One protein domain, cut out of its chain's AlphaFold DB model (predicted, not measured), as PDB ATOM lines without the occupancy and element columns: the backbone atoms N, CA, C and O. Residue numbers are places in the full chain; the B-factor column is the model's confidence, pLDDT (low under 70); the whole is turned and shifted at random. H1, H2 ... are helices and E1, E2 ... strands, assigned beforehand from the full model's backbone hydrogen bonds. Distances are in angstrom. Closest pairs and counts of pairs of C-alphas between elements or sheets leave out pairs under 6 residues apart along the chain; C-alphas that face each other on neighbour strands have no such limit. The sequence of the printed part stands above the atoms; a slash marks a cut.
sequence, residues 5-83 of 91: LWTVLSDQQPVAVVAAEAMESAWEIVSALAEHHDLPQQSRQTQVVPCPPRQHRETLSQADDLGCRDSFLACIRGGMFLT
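What this domain is: This is residues 5 to 83 of the 91 residues of an uncharacterized protein of Magnetospirillum gryphiswaldense (strain DSM 6361 / JCM 21280 / NBRC 15271 / MSR-1) (UniProt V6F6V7). A strongly twisted sheet of five strands runs through the middle of this domain, with one helix packed on each of its faces: H1 on one, H2 on the other. Hairpin E1 and E2 and the small hairpin E4 and E5 sit side by side in the sheet, and E3 lines the edge beside E1. The printed part has 79 residues, with E1, E2, H1, E3, H2, E4 and E5 along it; the sheet's order is E3, E1, E2, E4, E5, antiparallel throughout, and the class is mixed, helices and strands. It is compact, with a radius of gyration of the C-alphas of 11.5 A and spans of 34 by 24 by 23 A.

Where its parts are: Find C-alpha 5 at (386.716, 267.704, 389.091); from there E1 runs 16.4 A through residues 5 to 10. E2, residues 13 to 20, covers 19.9 A and bends by 51 degrees at residue 16. Next come H1, residues 23 to 35, 18.4 A long, and E3, residues 46 to 50, 13.7 A long. H2, residues 53 to 65, begins at C-alpha 53, (388.324, 259.795, 383.908), and is 18.5 A long. The short strands E4, residues 74 to 76, and E5, residues 80 to 82, follow; E5 ends at C-alpha 82, (389.684, 280.652, 385.414).

How they stand to each other: Begin with the hairpin E1 and E2, where N 6 and O 18 are 2.9 A apart, within hydrogen-bond range. On the other side of E1 look for edge strand E3, with N 7 and O 49 at 2.8 A. Beside E2 is E4, with N 75 and O 17 at 2.7 A. E4 forms a hairpin with edge strand E5, where N 82 and O 74 are 2.8 A apart. H1 is on the sheet; its closest C-alphas to E2 are those of Ala 26 and Ala 20, 5.1 A apart. E2, H1 and E3 form a split strand-helix-strand unit, two strands running the same way with E1 between them in the sheet, and its crossover is right-handed. H2 is on the opposite face from H1, at a height over the sheet of 9.7 A, and the domain has three layers, a sheet with helices on both faces. It runs across the strands, at 70 degrees to E1 on the local plane; its closest C-alpha pair with E1 is His 56 and Leu 5, 6.6 A. H1 and H2 are apart. In both helices every O i to N i+4 pair is within hydrogen-bond range.

The domain as a whole: The C-alphas farthest apart are those of Arg 44 and Gly 67, 34.5 A. The printed part has no cut and no long link. Mean pLDDT of the printed part is 91.5; look for values under 70 at residues 41 to 43.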
ATOM      1  N   LEU A   5     387.242 267.099 390.308       96.75
ATOM      2  CA  LEU A   5     386.716 267.704 389.091       96.75
ATOM      3  C   LEU A   5     385.265 267.284 388.871       96.75
ATOM      4  O   LEU A   5     384.927 266.101 388.984       96.75
ATOM      5  N   TRP A   6     384.439 268.257 388.510       97.75
ATOM      6  CA  TRP A   6     383.026 268.081 388.198       97.75
ATOM      7  C   TRP A   6     382.753 268.616 386.798       97.75
ATOM      8  O   TRP A   6     383.196 269.708 386.453       97.75
ATOM      9  N   THR A   7     382.044 267.848 385.981       97.31
ATOM     10  CA  THR A   7     381.657 268.269 384.635       97.31
ATOM     11  C   THR A   7     380.320 268.985 384.696       97.31
ATOM     12  O   THR A   7     379.343 268.451 385.226       97.31
ATOM     13  N   VAL A   8     380.281 270.179 384.116       95.94
ATOM     14  CA  VAL A   8     379.074 270.984 383.949       95.94
ATOM     15  C   VAL A   8     378.485 270.660 382.586       95.94
ATOM     16  O   VAL A   8     379.148 270.823 381.556       95.94
ATOM     17  N   LEU A   9     377.248 270.179 382.588       94.31
ATOM     18  CA  LEU A   9     376.470 269.894 381.394       94.31
ATOM     19  C   LEU A   9     375.398 270.967 381.217       94.31
ATOM     20  O   LEU A   9     374.721 271.337 382.172       94.31
ATOM     21  N   SER A  10     375.216 271.406 379.982       91.75
ATOM     22  CA  SER A  10     374.194 272.347 379.531       91.75
ATOM     23  C   SER A  10     373.475 271.665 378.373       91.75
ATOM     24  O   SER A  10     374.113 271.286 377.388       91.75
ATOM     25  N   ASP A  11     372.188 271.359 378.554       90.50
ATOM     26  CA  ASP A  11     371.396 270.547 377.615       90.50
ATOM     27  C   ASP A  11     372.112 269.236 377.206       90.50
ATOM     28  O   ASP A  11     372.201 268.869 376.036       90.50
ATOM     29  N   GLN A  12     372.656 268.530 378.207       89.56
ATOM     30  CA  GLN A  12     373.432 267.280 378.086       89.56
ATOM     31  C   GLN A  12     374.804 267.401 377.399       89.56
ATOM     32  O   GLN A  12     375.516 266.402 377.288       89.56
ATOM     33  N   GLN A  13     375.229 268.598 376.986       91.12
ATOM     34  CA  GLN A  13     376.566 268.820 376.437       91.12
ATOM     35  C   GLN A  13     377.530 269.360 377.499       91.12
ATOM     36  O   GLN A  13     377.162 270.269 378.239       91.12
ATOM     37  N   PRO A  14     378.779 268.865 377.572       92.88
ATOM     38  CA  PRO A  14     379.782 269.424 378.470       92.88
ATOM     39  C   PRO A  14     380.165 270.842 378.044       92.88
ATOM     40  O   PRO A  14     380.562 271.075 376.901       92.88
ATOM     41  N   VAL A  15     380.063 271.779 378.984       94.56
ATOM     42  CA  VAL A  15     380.372 273.204 378.775       94.56
ATOM     43  C   VAL A  15     381.494 273.713 379.665       94.56
ATOM     44  O   VAL A  15     382.178 274.655 379.281       94.56
ATOM     45  N   ALA A  16     381.730 273.074 380.809       95.94
ATOM     46  CA  ALA A  16     382.852 273.395 381.678       95.94
ATOM     47  C   ALA A  16     383.259 272.194 382.540       95.94
ATOM     48  O   ALA A  16     382.509 271.225 382.695       95.94
ATOM     49  N   VAL A  17     384.451 272.275 383.123       97.00
ATOM     50  CA  VAL A  17     384.915 271.424 384.222       97.00
ATOM     51  C   VAL A  17     385.287 272.327 385.386       97.00
ATOM     52  O   VAL A  17     386.082 273.241 385.204       97.00
ATOM     53  N   VAL A  18     384.751 272.074 386.576       96.88
ATOM     54  CA  VAL A  18     385.034 272.872 387.778       96.88
ATOM     55  C   VAL A  18     385.821 272.065 388.804       96.88
ATOM     56  O   VAL A  18     385.596 270.863 388.969       96.88
ATOM     57  N   ALA A  19     386.753 272.724 389.487       96.50
ATOM     58  CA  ALA A  19     387.551 272.154 390.561       96.50
ATOM     59  C   ALA A  19     386.954 272.546 391.917       96.50
ATOM     60  O   ALA A  19     387.074 273.687 392.351       96.50
ATOM     61  N   ALA A  20     386.329 271.586 392.596       95.38
ATOM     62  CA  ALA A  20     385.638 271.799 393.864       95.38
ATOM     63  C   ALA A  20     385.726 270.563 394.765       95.38
ATOM     64  O   ALA A  20     385.893 269.434 394.300       95.38
ATOM     65  N   GLU A  21     385.604 270.753 396.072       93.38
ATOM     66  CA  GLU A  21     385.743 269.665 397.049       93.38
ATOM     67  C   GLU A  21     384.505 268.764 397.111       93.38
ATOM     68  O   GLU A  21     384.605 267.534 397.226       93.38
ATOM     69  N   ALA A  22     383.340 269.389 396.969       93.56
ATOM     70  CA  ALA A  22     382.027 268.775 397.025       93.56
ATOM     71  C   ALA A  22     381.134 269.288 395.885       93.56
ATOM     72  O   ALA A  22     381.453 270.263 395.209       93.56
ATOM     73  N   MET A  23     380.004 268.605 395.689       94.12
ATOM     74  CA  MET A  23     379.000 268.979 394.690       94.12
ATOM     75  C   MET A  23     378.409 270.369 394.968       94.12
ATOM     76  O   MET A  23     378.148 271.116 394.036       94.12
ATOM     77  N   GLU A  24     378.212 270.717 396.239       94.19
ATOM     78  CA  GLU A  24     377.667 272.013 396.661       94.19
ATOM     79  C   GLU A  24     378.577 273.169 396.228       94.19
ATOM     80  O   GLU A  24     378.154 274.018 395.450       94.19
ATOM     81  N   SER A  25     379.866 273.117 396.571       93.75
ATOM     82  CA  SER A  25     380.847 274.116 396.125       93.75
ATOM     83  C   SER A  25     381.040 274.123 394.600       93.75
ATOM     84  O   SER A  25     381.357 275.152 394.011       93.75
ATOM     85  N   ALA A  26     380.836 272.988 393.919       95.12
ATOM     86  CA  ALA A  26     380.829 272.958 392.455       95.12
ATOM     87  C   ALA A  26     379.660 273.779 391.884       95.12
ATOM     88  O   ALA A  26     379.841 274.491 390.899       95.12
ATOM     89  N   TRP A  27     378.483 273.716 392.514       94.81
ATOM     90  CA  TRP A  27     377.325 274.528 392.142       94.81
ATOM     91  C   TRP A  27     377.511 276.015 392.443       94.81
ATOM     92  O   TRP A  27     377.041 276.834 391.655       94.81
ATOM     93  N   GLU A  28     378.226 276.375 393.510       94.31
ATOM     94  CA  GLU A  28     378.599 277.771 393.785       94.31
ATOM     95  C   GLU A  28     379.457 278.341 392.649       94.31
ATOM     96  O   GLU A  28     379.127 279.387 392.090       94.31
ATOM     97  N   ILE A  29     380.494 277.604 392.223       94.25
ATOM     98  CA  ILE A  29     381.319 277.981 391.063       94.25
ATOM     99  C   ILE A  29     380.450 278.102 389.806       94.25
ATOM    100  O   ILE A  29     380.561 279.081 389.077       94.25
ATOM    101  N   VAL A  30     379.570 277.131 389.543       93.56
ATOM    102  CA  VAL A  30     378.683 277.140 388.364       93.56
ATOM    103  C   VAL A  30     377.733 278.333 388.363       93.56
ATOM    104  O   VAL A  30     377.513 278.921 387.306       93.56
ATOM    105  N   SER A  31     377.193 278.699 389.522       91.50
ATOM    106  CA  SER A  31     376.303 279.855 389.667       91.50
ATOM    107  C   SER A  31     377.053 281.145 389.356       91.50
ATOM    108  O   SER A  31     376.589 281.927 388.533       91.50
ATOM    109  N   ALA A  32     378.265 281.297 389.895       91.94
ATOM    110  CA  ALA A  32     379.110 282.448 389.602       91.94
ATOM    111  C   ALA A  32     379.474 282.524 388.104       91.94
ATOM    112  O   ALA A  32     379.337 283.576 387.489       91.94
ATOM    113  N   LEU A  33     379.839 281.405 387.465       90.50
ATOM    114  CA  LEU A  33     380.085 281.376 386.013       90.50
ATOM    115  C   LEU A  33     378.840 281.768 385.194       90.50
ATOM    116  O   LEU A  33     378.952 282.414 384.153       90.50
ATOM    117  N   ALA A  34     377.644 281.367 385.630       89.06
ATOM    118  CA  ALA A  34     376.400 281.728 384.950       89.06
ATOM    119  C   ALA A  34     376.095 283.232 385.064       89.06
ATOM    120  O   ALA A  34     375.694 283.853 384.074       89.06
ATOM    121  N   GLU A  35     376.318 283.816 386.244       88.19
ATOM    122  CA  GLU A  35     376.155 285.251 386.511       88.19
ATOM    123  C   GLU A  35     377.098 286.106 385.656       88.19
ATOM    124  O   GLU A  35     376.669 287.116 385.101       88.19
ATOM    125  N   HIS A  36     378.341 285.653 385.461       85.81
ATOM    126  CA  HIS A  36     379.348 286.323 384.622       85.81
ATOM    127  C   HIS A  36     379.212 286.036 383.116       85.81
ATOM    128  O   HIS A  36     379.999 286.536 382.317       85.81
ATOM    129  N   HIS A  37     378.193 285.273 382.702       83.25
ATOM    130  CA  HIS A  37     377.957 284.865 381.307       83.25
ATOM    131  C   HIS A  37     379.076 284.010 380.684       83.25
ATOM    132  O   HIS A  37     379.181 283.906 379.461       83.25
ATOM    133  N   ASP A  38     379.849 283.328 381.527       84.81
ATOM    134  CA  ASP A  38     380.886 282.372 381.132       84.81
ATOM    135  C   ASP A  38     380.311 281.000 380.734       84.81
ATOM    136  O   ASP A  38     381.001 280.153 380.158       84.81
ATOM    137  N   LEU A  39     379.026 280.764 381.027       83.56
ATOM    138  CA  LEU A  39     378.263 279.608 380.561       83.56
ATOM    139  C   LEU A  39     377.246 280.021 379.486       83.56
ATOM    140  O   LEU A  39     376.728 281.139 379.517       83.56
ATOM    141  N   PRO A  40     376.889 279.120 378.551       78.06
ATOM    142  CA  PRO A  40     375.862 279.410 377.555       78.06
ATOM    143  C   PRO A  40     374.529 279.794 378.218       78.06
ATOM    144  O   PRO A  40     373.903 278.974 378.884       78.06
ATOM    145  N   GLN A  41     374.058 281.024 377.985       66.06
ATOM    146  CA  GLN A  41     372.818 281.573 378.566       66.06
ATOM    147  C   GLN A  41     371.534 280.799 378.195       66.06
ATOM    148  O   GLN A  41     370.477 281.047 378.765       66.06
ATOM    149  N   GLN A  42     371.588 279.899 377.208       59.75
ATOM    150  CA  GLN A  42     370.400 279.331 376.561       59.75
ATOM    151  C   GLN A  42     369.949 277.964 377.088       59.75
ATOM    152  O   GLN A  42     368.915 277.475 376.628       59.75
ATOM    153  N   SER A  43     370.658 277.336 378.032       63.34
ATOM    154  CA  SER A  43     370.234 276.008 378.484       63.34
ATOM    155  C   SER A  43     369.038 276.033 379.407       63.34
ATOM    156  O   SER A  43     369.018 276.725 380.423       63.34
ATOM    157  N   ARG A  44     368.063 275.179 379.092       72.94
ATOM    158  CA  ARG A  44     366.901 274.926 379.953       72.94
ATOM    159  C   ARG A  44     367.262 274.047 381.144       72.94
ATOM    160  O   ARG A  44     366.507 274.000 382.112       72.94
ATOM    161  N   GLN A  45     368.386 273.333 381.061       85.88
ATOM    162  CA  GLN A  45     368.824 272.416 382.098       85.88
ATOM    163  C   GLN A  45     370.349 272.414 382.240       85.88
ATOM    164  O   GLN A  45     371.068 271.934 381.359       85.88
ATOM    165  N   THR A  46     370.825 272.891 383.390       90.94
ATOM    166  CA  THR A  46     372.215 272.735 383.833       90.94
ATOM    167  C   THR A  46     372.309 271.537 384.773       90.94
ATOM    168  O   THR A  46     371.440 271.341 385.624       90.94
ATOM    169  N   GLN A  47     373.348 270.718 384.626       94.75
ATOM    170  CA  GLN A  47     373.644 269.607 385.532       94.75
ATOM    171  C   GLN A  47     375.122 269.616 385.904       94.75
ATOM    172  O   GLN A  47     375.974 269.931 385.076       94.75
ATOM    173  N   VAL A  48     375.430 269.201 387.130       96.00
ATOM    174  CA  VAL A  48     376.801 268.977 387.587       96.00
ATOM    175  C   VAL A  48     376.952 267.499 387.911       96.00
ATOM    176  O   VAL A  48     376.185 266.938 388.694       96.00
ATOM    177  N   VAL A  49     377.922 266.852 387.272       96.88
ATOM    178  CA  VAL A  49     378.174 265.412 387.404       96.88
ATOM    179  C   VAL A  49     379.651 265.151 387.702       96.88
ATOM    180  O   VAL A  49     380.496 265.993 387.390       96.88
ATOM    181  N   PRO A  50     380.018 263.998 388.291       97.38
ATOM    182  CA  PRO A  50     381.424 263.632 388.450       97.38
ATOM    183  C   PRO A  50     382.170 263.654 387.110       97.38
ATOM    184  O   PRO A  50     381.670 263.126 386.114       97.38
ATOM    185  N   CYS A  51     383.371 264.240 387.079       97.06
ATOM    186  CA  CYS A  51     384.132 264.348 385.838       97.06
ATOM    187  C   CYS A  51     384.607 262.966 385.347       97.06
ATOM    188  O   CYS A  51     385.282 262.249 386.097       97.06
ATOM    189  N   PRO A  52     384.302 262.568 384.095       96.12
ATOM    190  CA  PRO A  52     384.760 261.301 383.539       96.12
ATOM    191  C   PRO A  52     386.296 261.176 383.547       96.12
ATOM    192  O   PRO A  52     386.990 262.150 383.250       96.12
ATOM    193  N   PRO A  53     386.872 259.974 383.763       95.44
ATOM    194  CA  PRO A  53     388.324 259.795 383.908       95.44
ATOM    195  C   PRO A  53     389.179 260.276 382.729       95.44
ATOM    196  O   PRO A  53     390.367 260.561 382.898       95.44
ATOM    197  N   ARG A  54     388.615 260.302 381.517       95.31
ATOM    198  CA  ARG A  54     389.292 260.826 380.324       95.31
ATOM    199  C   ARG A  54     389.359 262.354 380.365       95.31
ATOM    200  O   ARG A  54     390.456 262.897 380.356       95.31
ATOM    201  N   GLN A  55     388.208 263.011 380.515       95.19
ATOM    202  CA  GLN A  55     388.106 264.469 380.616       95.19
ATOM    203  C   GLN A  55     388.910 265.010 381.804       95.19
ATOM    204  O   GLN A  55     389.582 266.029 381.685       95.19
ATOM    205  N   HIS A  56     388.913 264.288 382.925       95.69
ATOM    206  CA  HIS A  56     389.708 264.628 384.099       95.69
ATOM    207  C   HIS A  56     391.209 264.690 383.781       95.69
ATOM    208  O   HIS A  56     391.894 265.627 384.182       95.69
ATOM    209  N   ARG A  57     391.742 263.687 383.070       95.81
ATOM    210  CA  ARG A  57     393.160 263.650 382.683       95.81
ATOM    211  C   ARG A  57     393.503 264.745 381.680       95.81
ATOM    212  O   ARG A  57     394.512 265.411 381.859       95.81
ATOM    213  N   GLU A  58     392.653 264.942 380.676       95.12
ATOM    214  CA  GLU A  58     392.830 265.986 379.659       95.12
ATOM    215  C   GLU A  58     392.836 267.386 380.298       95.12
ATOM    216  O   GLU A  58     393.756 268.163 380.056       95.12
ATOM    217  N   THR A  59     391.883 267.668 381.192       95.62
ATOM    218  CA  THR A  59     391.784 268.962 381.893       95.62
ATOM    219  C   THR A  59     393.008 269.218 382.771       95.62
ATOM    220  O   THR A  59     393.565 270.309 382.745       95.62
ATOM    221  N   LEU A  60     393.455 268.218 383.541       95.69
ATOM    222  CA  LEU A  60     394.633 268.378 384.395       95.69
ATOM    223  C   LEU A  60     395.930 268.522 383.601       95.69
ATOM    224  O   LEU A  60     396.773 269.310 384.005       95.69
ATOM    225  N   SER A  61     396.079 267.805 382.484       95.56
ATOM    226  CA  SER A  61     397.239 267.964 381.599       95.56
ATOM    227  C   SER A  61     397.317 269.390 381.056       95.56
ATOM    228  O   SER A  61     398.366 270.011 381.124       95.56
ATOM    229  N   GLN A  62     396.195 269.942 380.588       95.44
ATOM    230  CA  GLN A  62     396.148 271.326 380.107       95.44
ATOM    231  C   GLN A  62     396.428 272.335 381.230       95.44
ATOM    232  O   GLN A  62     397.115 273.328 381.013       95.44
ATOM    233  N   ALA A  63     395.920 272.080 382.437       95.00
ATOM    234  CA  ALA A  63     396.191 272.931 383.590       95.00
ATOM    235  C   ALA A  63     397.668 272.879 384.027       95.00
ATOM    236  O   ALA A  63     398.197 273.890 384.489       95.00
ATOM    237  N   ASP A  64     398.332 271.725 383.881       96.12
ATOM    238  CA  ASP A  64     399.778 271.579 384.098       96.12
ATOM    239  C   ASP A  64     400.565 272.405 383.080       96.12
ATOM    240  O   ASP A  64     401.437 273.181 383.472       96.12
ATOM    241  N   ASP A  65     400.213 272.294 381.796       95.50
ATOM    242  CA  ASP A  65     400.865 273.026 380.703       95.50
ATOM    243  C   ASP A  65     400.768 274.552 380.890       95.50
ATOM    244  O   ASP A  65     401.664 275.296 380.493       95.50
ATOM    245  N   LEU A  66     399.693 275.022 381.533       93.69
ATOM    246  CA  LEU A  66     399.450 276.431 381.850       93.69
ATOM    247  C   LEU A  66     399.953 276.854 383.243       93.69
ATOM    248  O   LEU A  66     399.838 278.027 383.601       93.69
ATOM    249  N   GLY A  67     400.485 275.930 384.050       95.19
ATOM    250  CA  GLY A  67     400.972 276.214 385.403       95.19
ATOM    251  C   GLY A  67     399.877 276.583 386.417       95.19
ATOM    252  O   GLY A  67     400.172 277.216 387.429       95.19
ATOM    253  N   CYS A  68     398.618 276.206 386.168       94.81
ATOM    254  CA  CYS A  68     397.463 276.561 387.003       94.81
ATOM    255  C   CYS A  68     396.746 275.358 387.638       94.81
ATOM    256  O   CYS A  68     395.693 275.532 388.256       94.81
ATOM    257  N   ARG A  69     397.307 274.144 387.529       93.19
ATOM    258  CA  ARG A  69     396.739 272.878 388.040       93.19
ATOM    259  C   ARG A  69     396.124 272.975 389.432       93.19
ATOM    260  O   ARG A  69     395.034 272.449 389.662       93.19
ATOM    261  N   ASP A  70     396.809 273.640 390.354       91.56
ATOM    262  CA  ASP A  70     396.410 273.691 391.761       91.56
ATOM    263  C   ASP A  70     395.559 274.920 392.114       91.56
ATOM    264  O   ASP A  70     394.976 274.961 393.196       91.56
ATOM    265  N   SER A  71     395.431 275.890 391.203       92.62
ATOM    266  CA  SER A  71     394.757 277.172 391.449       92.62
ATOM    267  C   SER A  71     393.507 277.406 390.603       92.62
ATOM    268  O   SER A  71     392.686 278.241 390.970       92.62
ATOM    269  N   PHE A  72     393.308 276.678 389.499       94.75
ATOM    270  CA  PHE A  72     392.119 276.880 388.666       94.75
ATOM    271  C   PHE A  72     390.830 276.478 389.393       94.75
ATOM    272  O   PHE A  72     390.805 275.492 390.128       94.75
ATOM    273  N   LEU A  73     389.763 277.231 389.156       94.81
ATOM    274  CA  LEU A  73     388.398 277.003 389.624       94.81
ATOM    275  C   LEU A  73     387.541 276.374 388.526       94.81
ATOM    276  O   LEU A  73     386.746 275.479 388.803       94.81
ATOM    277  N   ALA A  74     387.732 276.802 387.276       95.88
ATOM    278  CA  ALA A  74     386.976 276.312 386.133       95.88
ATOM    279  C   ALA A  74     387.833 276.223 384.866       95.88
ATOM    280  O   ALA A  74     388.754 277.009 384.666       95.88
ATOM    281  N   CYS A  75     387.495 275.269 384.005       96.06
ATOM    282  CA  CYS A  75     387.959 275.136 382.632       96.06
ATOM    283  C   CYS A  75     386.727 275.179 381.723       96.06
ATOM    284  O   CYS A  75     385.923 274.244 381.730       96.06
ATOM    285  N   ILE A  76     386.544 276.267 380.981       92.62
ATOM    286  CA  ILE A  76     385.388 276.464 380.097       92.62
ATOM    287  C   ILE A  76     385.687 275.848 378.727       92.62
ATOM    288  O   ILE A  76     386.829 275.846 378.247       92.62
ATOM    289  N   ARG A  77     384.647 275.323 378.069       84.25
ATOM    290  CA  ARG A  77     384.708 274.824 376.691       84.25
ATOM    291  C   ARG A  77     385.327 275.896 375.786       84.25
ATOM    292  O   ARG A  77     384.749 276.954 375.579       84.25
ATOM    293  N   GLY A  78     386.509 275.597 375.254       77.75
ATOM    294  CA  GLY A  78     387.378 276.571 374.582       77.75
ATOM    295  C   GLY A  78     388.808 276.583 375.131       77.75
ATOM    296  O   GLY A  78     389.685 277.164 374.504       77.75
ATOM    297  N   GLY A  79     389.055 275.898 376.256       83.94
ATOM    298  CA  GLY A  79     390.388 275.764 376.858       83.94
ATOM    299  C   GLY A  79     390.764 276.933 377.770       83.94
ATOM    300  O   GLY A  79     391.935 277.109 378.089       83.94
ATOM    301  N   MET A  80     389.782 277.738 378.184       90.94
ATOM    302  CA  MET A  80     389.999 278.866 379.082       90.94
ATOM    303  C   MET A  80     389.954 278.395 380.534       90.94
ATOM    304  O   MET A  80     388.961 277.808 380.960       90.94
ATOM    305  N   PHE A  81     391.019 278.671 381.284       93.62
ATOM    306  CA  PHE A  81     391.107 278.370 382.709       93.62
ATOM    307  C   PHE A  81     390.899 279.637 383.531       93.62
ATOM    308  O   PHE A  81     391.617 280.619 383.359       93.62
ATOM    309  N   LEU A  82     389.946 279.588 384.453       92.56
ATOM    310  CA  LEU A  82     389.684 280.652 385.414       92.56
ATOM    311  C   LEU A  82     390.281 280.258 386.757       92.56
ATOM    312  O   LEU A  82     389.948 279.204 387.292       92.56
ATOM    313  N   THR A  83     391.155 281.094 387.309       90.69
ATOM    314  CA  THR A  83     391.757 280.914 388.645       90.69
ATOM    315  C   THR A  83     391.100 281.787 389.710       90.69
ATOM    316  O   THR A  83     391.381 281.638 390.895       90.69
TER     317      THR A  83